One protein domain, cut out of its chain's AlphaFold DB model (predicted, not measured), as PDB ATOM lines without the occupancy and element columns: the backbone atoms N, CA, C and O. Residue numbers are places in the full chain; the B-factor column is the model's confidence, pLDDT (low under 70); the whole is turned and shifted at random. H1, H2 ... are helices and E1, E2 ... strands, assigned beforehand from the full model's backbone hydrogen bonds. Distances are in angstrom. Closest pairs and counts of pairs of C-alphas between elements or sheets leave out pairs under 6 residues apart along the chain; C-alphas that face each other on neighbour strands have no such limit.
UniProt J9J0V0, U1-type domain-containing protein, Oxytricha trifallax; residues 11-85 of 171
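Overview. This is residues 11 to 85 of the 171 residues of the protein "U1-type domain-containing protein" of Oxytricha trifallax (UniProt J9J0V0). This domain has little regular structure: a small hairpin, E1 and E2, with helix H2 packed on it, drawn out lengthwise by loops and tails. Residues 30 to 47 loop out at one end; both ends of the printed part lie toward the other. The 75 printed residues run H1, E1, E2, H2, H3, mixed, with 24 in named elements; the whole is loose, radius of gyration of the C-alphas 14.7 A, spans 47 by 22 by 17 A.

Arrangement. Look first at E1, residues 48 to 50, and E2, residues 55 to 57, an antiparallel hairpin with N 57 and O 48 within hydrogen-bond range at 2.9 A. H2, residues 60 to 67, has Trp 63 with its C-alpha 6.0 A from that of Leu 57, the closest to E2. H3, residues 70 to 75, is close to H2 but not clearly touching; their closest C-alphas, His 66 and His 72, are 6.9 A apart. In H2 and H3 every O i to N i+4 pair is within hydrogen-bond range.

Along the chain. Find H1, residues 26 to 29, from C-alpha 26 at (45.273, 15.423, 74.819). H2 runs 10.8 A; H3 ends at C-alpha 75, (37.368, -3.218, 74.140).

Size, cuts and confidence. The printed part has no cut; the link from H1 to E1 is long. Residues 11 to 12, 21 to 23 and 25 have pLDDT under 70.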
ATOM      1  N   GLU A  11      38.197 -15.446  79.073       64.25
ATOM      2  CA  GLU A  11      39.342 -16.337  79.269       64.25
ATOM      3  C   GLU A  11      40.612 -15.913  78.503       64.25
ATOM      4  O   GLU A  11      41.715 -16.306  78.865       64.25
ATOM      5  N   LYS A  12      40.483 -15.069  77.466       65.00
ATOM      6  CA  LYS A  12      41.609 -14.595  76.631       65.00
ATOM      7  C   LYS A  12      42.037 -13.158  76.933       65.00
ATOM      8  O   LYS A  12      42.852 -12.594  76.203       65.00
ATOM      9  N   ARG A  13      41.460 -12.526  77.958       76.88
ATOM     10  CA  ARG A  13      41.756 -11.122  78.263       76.88
ATOM     11  C   ARG A  13      43.079 -11.009  78.994       76.88
ATOM     12  O   ARG A  13      43.298 -11.676  80.003       76.88
ATOM     13  N   LYS A  14      43.944 -10.125  78.503       79.38
ATOM     14  CA  LYS A  14      45.199  -9.802  79.184       79.38
ATOM     15  C   LYS A  14      44.885  -9.108  80.513       79.38
ATOM     16  O   LYS A  14      43.861  -8.433  80.638       79.38
ATOM     17  N   LEU A  15      45.749  -9.289  81.509       84.19
ATOM     18  CA  LEU A  15      45.654  -8.546  82.768       84.19
ATOM     19  C   LEU A  15      45.829  -7.047  82.516       84.19
ATOM     20  O   LEU A  15      46.382  -6.651  81.486       84.19
ATOM     21  N   LEU A  16      45.356  -6.229  83.455       83.94
ATOM     22  CA  LEU A  16      45.447  -4.781  83.337       83.94
ATOM     23  C   LEU A  16      46.916  -4.360  83.248       83.94
ATOM     24  O   LEU A  16      47.703  -4.614  84.164       83.94
ATOM     25  N   GLN A  17      47.273  -3.718  82.142       80.56
ATOM     26  CA  GLN A  17      48.587  -3.120  81.953       80.56
ATOM     27  C   GLN A  17      48.535  -1.640  82.325       80.56
ATOM     28  O   GLN A  17      47.481  -1.005  82.270       80.56
ATOM     29  N   ALA A  18      49.677  -1.096  82.747       78.12
ATOM     30  CA  ALA A  18      49.785   0.334  82.977       78.12
ATOM     31  C   ALA A  18      49.626   1.056  81.635       78.12
ATOM     32  O   ALA A  18      50.303   0.714  80.670       78.12
ATOM     33  N   VAL A  19      48.720   2.027  81.583       72.19
ATOM     34  CA  VAL A  19      48.569   2.894  80.416       72.19
ATOM     35  C   VAL A  19      49.756   3.856  80.383       72.19
ATOM     36  O   VAL A  19      50.015   4.546  81.374       72.19
ATOM     37  N   ASP A  20      50.458   3.908  79.252       70.06
ATOM     38  CA  ASP A  20      51.551   4.851  79.029       70.06
ATOM     39  C   ASP A  20      50.990   6.274  78.939       70.06
ATOM     40  O   ASP A  20      50.524   6.728  77.894       70.06
ATOM     41  N   ARG A  21      51.017   6.984  80.072       67.38
ATOM     42  CA  ARG A  21      50.504   8.359  80.188       67.38
ATOM     43  C   ARG A  21      51.234   9.339  79.271       67.38
ATOM     44  O   ARG A  21      50.656  10.337  78.870       67.38
ATOM     45  N   ASP A  22      52.483   9.048  78.919       63.72
ATOM     46  CA  ASP A  22      53.267   9.898  78.026       63.72
ATOM     47  C   ASP A  22      52.824   9.826  76.566       63.72
ATOM     48  O   ASP A  22      53.003  10.798  75.840       63.72
ATOM     49  N   ALA A  23      52.211   8.714  76.151       64.94
ATOM     50  CA  ALA A  23      51.720   8.528  74.789       64.94
ATOM     51  C   ALA A  23      50.315   9.117  74.571       64.94
ATOM     52  O   ALA A  23      49.878   9.267  73.433       64.94
ATOM     53  N   ILE A  24      49.587   9.417  75.651       71.00
ATOM     54  CA  ILE A  24      48.187   9.849  75.603       71.00
ATOM     55  C   ILE A  24      48.072  11.184  76.339       71.00
ATOM     56  O   ILE A  24      47.623  11.241  77.481       71.00
ATOM     57  N   LYS A  25      48.502  12.253  75.662       69.69
ATOM     58  CA  LYS A  25      48.421  13.638  76.141       69.69
ATOM     59  C   LYS A  25      47.498  14.463  75.241       69.69
ATOM     60  O   LYS A  25      47.960  15.048  74.263       69.69
ATOM     61  N   PRO A  26      46.182  14.508  75.518       72.12
ATOM     62  CA  PRO A  26      45.273  15.423  74.819       72.12
ATOM     63  C   PRO A  26      45.590  16.907  75.091       72.12
ATOM     64  O   PRO A  26      45.065  17.787  74.410       72.12
ATOM     65  N   GLU A  27      46.463  17.204  76.060       74.25
ATOM     66  CA  GLU A  27      46.868  18.558  76.440       74.25
ATOM     67  C   GLU A  27      47.619  19.313  75.333       74.25
ATOM     68  O   GLU A  27      47.623  20.539  75.326       74.25
ATOM     69  N   GLU A  28      48.214  18.624  74.357       77.00
ATOM     70  CA  GLU A  28      48.948  19.265  73.252       77.00
ATOM     71  C   GLU A  28      48.057  20.101  72.316       77.00
ATOM     72  O   GLU A  28      48.543  20.914  71.519       77.00
ATOM     73  N   LEU A  29      46.744  19.879  72.382       74.38
ATOM     74  CA  LEU A  29      45.731  20.619  71.635       74.38
ATOM     75  C   LEU A  29      45.109  21.755  72.461       74.38
ATOM     76  O   LEU A  29      44.298  22.516  71.936       74.38
ATOM     77  N   VAL A  30      45.494  21.908  73.732       77.19
ATOM     78  CA  VAL A  30      45.002  22.984  74.598       77.19
ATOM     79  C   VAL A  30      45.599  24.314  74.138       77.19
ATOM     80  O   VAL A  30      46.813  24.456  74.003       77.19
ATOM     81  N   GLY A  31      44.732  25.293  73.870       76.38
ATOM     82  CA  GLY A  31      45.118  26.624  73.386       76.38
ATOM     83  C   GLY A  31      45.206  26.765  71.862       76.38
ATOM     84  O   GLY A  31      45.570  27.834  71.382       76.38
ATOM     85  N   LYS A  32      44.865  25.722  71.090       80.69
ATOM     86  CA  LYS A  32      44.760  25.799  69.625       80.69
ATOM     87  C   LYS A  32      43.298  25.964  69.214       80.69
ATOM     88  O   LYS A  32      42.457  25.144  69.572       80.69
ATOM     89  N   GLU A  33      43.006  26.999  68.434       78.44
ATOM     90  CA  GLU A  33      41.681  27.233  67.856       78.44
ATOM     91  C   GLU A  33      41.583  26.563  66.480       78.44
ATOM     92  O   GLU A  33      42.484  26.682  65.649       78.44
ATOM     93  N   PHE A  34      40.491  25.841  66.230       76.06
ATOM     94  CA  PHE A  34      40.224  25.216  64.937       76.06
ATOM     95  C   PHE A  34      38.760  25.412  64.546       76.06
ATOM     96  O   PHE A  34      37.851  25.297  65.366       76.06
ATOM     97  N   THR A  35      38.523  25.713  63.270       80.94
ATOM     98  CA  THR A  35      37.166  25.853  62.735       80.94
ATOM     99  C   THR A  35      36.572  24.475  62.474       80.94
ATOM    100  O   THR A  35      37.067  23.715  61.643       80.94
ATOM    101  N   ILE A  36      35.489  24.158  63.177       81.69
ATOM    102  CA  ILE A  36      34.736  22.920  62.989       81.69
ATOM    103  C   ILE A  36      33.730  23.144  61.855       81.69
ATOM    104  O   ILE A  36      32.835  23.978  61.973       81.69
ATOM    105  N   THR A  37      33.872  22.408  60.753       87.12
ATOM    106  CA  THR A  37      32.892  22.371  59.653       87.12
ATOM    107  C   THR A  37      32.214  21.001  59.611       87.12
ATOM    108  O   THR A  37      32.717  20.039  60.173       87.12
ATOM    109  N   ALA A  38      31.080  20.859  58.918       78.44
ATOM    110  CA  ALA A  38      30.365  19.576  58.837       78.44
ATOM    111  C   ALA A  38      31.165  18.432  58.165       78.44
ATOM    112  O   ALA A  38      30.754  17.279  58.226       78.44
ATOM    113  N   GLN A  39      32.290  18.749  57.515       79.94
ATOM    114  CA  GLN A  39      33.186  17.786  56.868       79.94
ATOM    115  C   GLN A  39      34.388  17.400  57.744       79.94
ATOM    116  O   GLN A  39      35.205  16.584  57.318       79.94
ATOM    117  N   THR A  40      34.550  17.987  58.936       77.94
ATOM    118  CA  THR A  40      35.653  17.603  59.821       77.94
ATOM    119  C   THR A  40      35.380  16.243  60.452       77.94
ATOM    120  O   THR A  40      34.320  16.010  61.034       77.94
ATOM    121  N   GLU A  41      36.367  15.352  60.346       79.56
ATOM    122  CA  GLU A  41      36.365  14.038  60.993       79.56
ATOM    123  C   GLU A  41      36.075  14.172  62.496       79.56
ATOM    124  O   GLU A  41      36.619  15.069  63.147       79.56
ATOM    125  N   GLU A  42      35.278  13.259  63.061       76.50
ATOM    126  CA  GLU A  42      34.885  13.271  64.481       76.50
ATOM    127  C   GLU A  42      36.091  13.328  65.434       76.50
ATOM    128  O   GLU A  42      35.995  13.908  66.515       76.50
ATOM    129  N   GLU A  43      37.243  12.785  65.019       76.62
ATOM    130  CA  GLU A  43      38.491  12.821  65.791       76.62
ATOM    131  C   GLU A  43      39.049  14.236  65.990       76.62
ATOM    132  O   GLU A  43      39.772  14.488  66.949       76.62
ATOM    133  N   LYS A  44      38.752  15.150  65.061       76.81
ATOM    134  CA  LYS A  44      39.268  16.525  65.044       76.81
ATOM    135  C   LYS A  44      38.261  17.538  65.572       76.81
ATOM    136  O   LYS A  44      38.560  18.724  65.579       76.81
ATOM    137  N   GLN A  45      37.066  17.099  65.967       79.38
ATOM    138  CA  GLN A  45      36.018  17.989  66.468       79.38
ATOM    139  C   GLN A  45      36.226  18.361  67.942       79.38
ATOM    140  O   GLN A  45      35.795  19.431  68.362       79.38
ATOM    141  N   SER A  46      36.903  17.512  68.721       78.75
ATOM    142  CA  SER A  46      37.200  17.761  70.133       78.75
ATOM    143  C   SER A  46      38.657  17.450  70.465       78.75
ATOM    144  O   SER A  46      39.253  16.532  69.909       78.75
ATOM    145  N   ALA A  47      39.225  18.186  71.423       79.75
ATOM    146  CA  ALA A  47      40.568  17.907  71.940       79.75
ATOM    147  C   ALA A  47      40.645  16.539  72.651       79.75
ATOM    148  O   ALA A  47      41.679  15.875  72.630       79.75
ATOM    149  N   PHE A  48      39.534  16.095  73.249       86.44
ATOM    150  CA  PHE A  48      39.422  14.807  73.929       86.44
ATOM    151  C   PHE A  48      38.556  13.854  73.092       86.44
ATOM    152  O   PHE A  48      37.324  13.910  73.147       86.44
ATOM    153  N   TYR A  49      39.189  12.992  72.292       87.88
ATOM    154  CA  TYR A  49      38.501  12.014  71.440       87.88
ATOM    155  C   TYR A  49      39.077  10.604  71.572       87.88
ATOM    156  O   TYR A  49      40.268  10.373  71.355       87.88
ATOM    157  N   CYS A  50      38.214   9.625  71.876       87.12
ATOM    158  CA  CYS A  50      38.621   8.238  72.078       87.12
ATOM    159  C   CYS A  50      38.385   7.409  70.827       87.12
ATOM    160  O   CYS A  50      37.261   6.987  70.575       87.12
ATOM    161  N   LYS A  51      39.468   7.026  70.143       86.06
ATOM    162  CA  LYS A  51      39.437   6.186  68.931       86.06
ATOM    163  C   LYS A  51      38.771   4.825  69.142       86.06
ATOM    164  O   LYS A  51      37.989   4.377  68.311       86.06
ATOM    165  N   THR A  52      39.027   4.184  70.282       85.38
ATOM    166  CA  THR A  52      38.477   2.852  70.589       85.38
ATOM    167  C   THR A  52      36.966   2.880  70.830       85.38
ATOM    168  O   THR A  52      36.251   1.974  70.411       85.38
ATOM    169  N   CYS A  53      36.476   3.915  71.515       85.62
ATOM    170  CA  CYS A  53      35.073   4.039  71.911       85.62
ATOM    171  C   CYS A  53      34.243   4.885  70.938       85.62
ATOM    172  O   CYS A  53      33.019   4.823  71.009       85.62
ATOM    173  N   LYS A  54      34.893   5.673  70.071       87.44
ATOM    174  CA  LYS A  54      34.291   6.705  69.216       87.44
ATOM    175  C   LYS A  54      33.413   7.686  70.002       87.44
ATOM    176  O   LYS A  54      32.282   7.969  69.629       87.44
ATOM    177  N   VAL A  55      33.922   8.148  71.146       86.69
ATOM    178  CA  VAL A  55      33.233   9.105  72.026       86.69
ATOM    179  C   VAL A  55      34.061  10.378  72.134       86.69
ATOM    180  O   VAL A  55      35.266  10.319  72.394       86.69
ATOM    181  N   GLN A  56      33.387  11.511  71.961       88.38
ATOM    182  CA  GLN A  56      33.912  12.844  72.234       88.38
ATOM    183  C   GLN A  56      33.671  13.182  73.707       88.38
ATOM    184  O   GLN A  56      32.558  13.025  74.217       88.38
ATOM    185  N   LEU A  57      34.714  13.634  74.396       87.56
ATOM    186  CA  LEU A  57      34.644  14.104  75.777       87.56
ATOM    187  C   LEU A  57      34.946  15.605  75.829       87.56
ATOM    188  O   LEU A  57      35.601  16.155  74.947       87.56
ATOM    189  N   LYS A  58      34.399  16.278  76.845       84.69
ATOM    190  CA  LYS A  58      34.486  17.740  76.991       84.69
ATOM    191  C   LYS A  58      35.653  18.168  77.877       84.69
ATOM    192  O   LYS A  58      36.320  19.145  77.564       84.69
ATOM    193  N   ASP A  59      35.915  17.395  78.927       88.44
ATOM    194  CA  ASP A  59      36.886  17.728  79.968       88.44
ATOM    195  C   ASP A  59      38.029  16.711  80.026       88.44
ATOM    196  O   ASP A  59      37.846  15.522  79.740       88.44
ATOM    197  N   SER A  60      39.188  17.164  80.505       86.00
ATOM    198  CA  SER A  60      40.363  16.320  80.742       86.00
ATOM    199  C   SER A  60      40.116  15.254  81.814       86.00
ATOM    200  O   SER A  60      40.483  14.097  81.634       86.00
ATOM    201  N   ASN A  61      39.432  15.593  82.909       89.06
ATOM    202  CA  ASN A  61      39.119  14.621  83.963       89.06
ATOM    203  C   ASN A  61      38.188  13.517  83.449       89.06
ATOM    204  O   ASN A  61      38.464  12.333  83.627       89.06
ATOM    205  N   ALA A  62      37.134  13.903  82.723       89.19
ATOM    206  CA  ALA A  62      36.218  12.950  82.107       89.19
ATOM    207  C   ALA A  62      36.946  12.031  81.111       89.19
ATOM    208  O   ALA A  62      36.654  10.837  81.033       89.19
ATOM    209  N   TRP A  63      37.914  12.572  80.368       88.56
ATOM    210  CA  TRP A  63      38.774  11.815  79.462       88.56
ATOM    211  C   TRP A  63      39.608  10.747  80.185       88.56
ATOM    212  O   TRP A  63      39.603   9.579  79.783       88.56
ATOM    213  N   TYR A  64      40.274  11.113  81.281       87.69
ATOM    214  CA  TYR A  64      41.056  10.169  82.079       87.69
ATOM    215  C   TYR A  64      40.185   9.074  82.709       87.69
ATOM    216  O   TYR A  64      40.557   7.896  82.681       87.69
ATOM    217  N   ASP A  65      39.001   9.423  83.207       89.88
ATOM    218  CA  ASP A  65      38.047   8.451  83.749       89.88
ATOM    219  C   ASP A  65      37.498   7.518  82.664       89.88
ATOM    220  O   ASP A  65      37.274   6.327  82.900       89.88
ATOM    221  N   HIS A  66      37.335   8.027  81.441       89.56
ATOM    222  CA  HIS A  66      36.904   7.236  80.298       89.56
ATOM    223  C   HIS A  66      37.937   6.175  79.900       89.56
ATOM    224  O   HIS A  66      37.566   5.008  79.739       89.56
ATOM    225  N   ILE A  67      39.218   6.550  79.784       88.25
ATOM    226  CA  ILE A  67      40.313   5.614  79.465       88.25
ATOM    227  C   ILE A  67      40.429   4.534  80.545       88.25
ATOM    228  O   ILE A  67      40.576   3.351  80.243       88.25
ATOM    229  N   ASN A  68      40.293   4.918  81.815       87.12
ATOM    230  CA  ASN A  68      40.345   3.976  82.935       87.12
ATOM    231  C   ASN A  68      39.056   3.148  83.097       87.12
ATOM    232  O   ASN A  68      38.992   2.226  83.916       87.12
ATOM    233  N   GLY A  69      38.021   3.440  82.308       88.25
ATOM    234  CA  GLY A  69      36.721   2.800  82.394       88.25
ATOM    235  C   GLY A  69      36.742   1.317  82.011       88.25
ATOM    236  O   GLY A  69      37.396   0.885  81.060       88.25
ATOM    237  N   LYS A  70      35.919   0.512  82.699       86.44
ATOM    238  CA  LYS A  70      35.784  -0.938  82.453       86.44
ATOM    239  C   LYS A  70      35.485  -1.279  80.993       86.44
ATOM    240  O   LYS A  70      36.048  -2.227  80.458       86.44
ATOM    241  N   LYS A  71      34.590  -0.518  80.355       86.62
ATOM    242  CA  LYS A  71      34.180  -0.746  78.960       86.62
ATOM    243  C   LYS A  71      35.315  -0.452  77.978       86.62
ATOM    244  O   LYS A  71      35.505  -1.229  77.048       86.62
ATOM    245  N   HIS A  72      36.067   0.626  78.208       88.38
ATOM    246  CA  HIS A  72      37.219   0.995  77.388       88.38
ATOM    247  C   HIS A  72      38.288  -0.104  77.447       88.38
ATOM    248  O   HIS A  72      38.634  -0.693  76.424       88.38
ATOM    249  N   ASN A  73      38.689  -0.491  78.661       87.06
ATOM    250  CA  ASN A  73      39.655  -1.571  78.884       87.06
ATOM    251  C   ASN A  73      39.192  -2.916  78.305       87.06
ATOM    252  O   ASN A  73      39.986  -3.661  77.734       87.06
ATOM    253  N   GLN A  74      37.894  -3.207  78.378       84.94
ATOM    254  CA  GLN A  74      37.323  -4.422  77.808       84.94
ATOM    255  C   GLN A  74      37.390  -4.457  76.274       84.94
ATOM    256  O   GLN A  74      37.611  -5.530  75.712       84.94
ATOM    257  N   MET A  75      37.216  -3.316  75.600       83.19
ATOM    258  CA  MET A  75      37.368  -3.218  74.140       83.19
ATOM    259  C   MET A  75      38.831  -3.320  73.702       83.19
ATOM    260  O   MET A  75      39.103  -3.887  72.650       83.19
ATOM    261  N   LEU A  76      39.771  -2.881  74.543       83.94
ATOM    262  CA  LEU A  76      41.205  -3.129  74.354       83.94
ATOM    263  C   LEU A  76      41.610  -4.595  74.606       83.94
ATOM    264  O   LEU A  76      42.768  -4.962  74.423       83.94
ATOM    265  N   GLY A  77      40.675  -5.449  75.036       84.06
ATOM    266  CA  GLY A  77      40.949  -6.851  75.352       84.06
ATOM    267  C   GLY A  77      41.668  -7.055  76.688       84.06
ATOM    268  O   GLY A  77      42.216  -8.133  76.930       84.06
ATOM    269  N   MET A  78      41.647  -6.047  77.563       83.94
ATOM    270  CA  MET A  78      42.169  -6.124  78.922       83.94
ATOM    271  C   MET A  78      41.054  -6.407  79.936       83.94
ATOM    272  O   MET A  78      39.899  -6.002  79.786       83.94
ATOM    273  N   SER A  79      41.404  -7.122  80.999       82.25
ATOM    274  CA  SER A  79      40.586  -7.271  82.199       82.25
ATOM    275  C   SER A  79      41.005  -6.223  83.229       82.25
ATOM    276  O   SER A  79      42.189  -5.935  83.346       82.25
ATOM    277  N   MET A  80      40.074  -5.692  84.029       79.81
ATOM    278  CA  MET A  80      40.406  -4.786  85.149       79.81
ATOM    279  C   MET A  80      41.113  -5.491  86.324       79.81
ATOM    280  O   MET A  80      41.344  -4.881  87.363       79.81
ATOM    281  N   VAL A  81      41.438  -6.779  86.192       83.12
ATOM    282  CA  VAL A  81      42.191  -7.518  87.207       83.12
ATOM    283  C   VAL A  81      43.679  -7.211  87.056       83.12
ATOM    284  O   VAL A  81      44.261  -7.400  85.986       83.12
ATOM    285  N   VAL A  82      44.285  -6.746  88.148       84.69
ATOM    286  CA  VAL A  82      45.720  -6.461  88.248       84.69
ATOM    287  C   VAL A  82      46.480  -7.740  88.609       84.69
ATOM    288  O   VAL A  82      45.983  -8.588  89.352       84.69
ATOM    289  N   GLU A  83      47.696  -7.878  88.086       85.69
ATOM    290  CA  GLU A  83      48.612  -8.961  88.446       85.69
ATOM    291  C   GLU A  83      49.007  -8.891  89.931       85.69
ATOM    292  O   GLU A  83      49.341  -7.826  90.457       85.69
ATOM    293  N   LYS A  84      49.019 -10.041  90.612       85.56
ATOM    294  CA  LYS A  84      49.540 -10.132  91.980       85.56
ATOM    295  C   LYS A  84      51.065 -10.091  91.937       85.56
ATOM    296  O   LYS A  84      51.693 -10.956  91.337       85.56
ATOM    297  N   VAL A  85      51.658  -9.097  92.589       87.06
ATOM    298  CA  VAL A  85      53.115  -8.905  92.614       87.06
ATOM    299  C   VAL A  85      53.750  -9.544  93.851       87.06
ATOM    300  O   VAL A  85      53.236  -9.404  94.959       87.06
TER     301      VAL A  85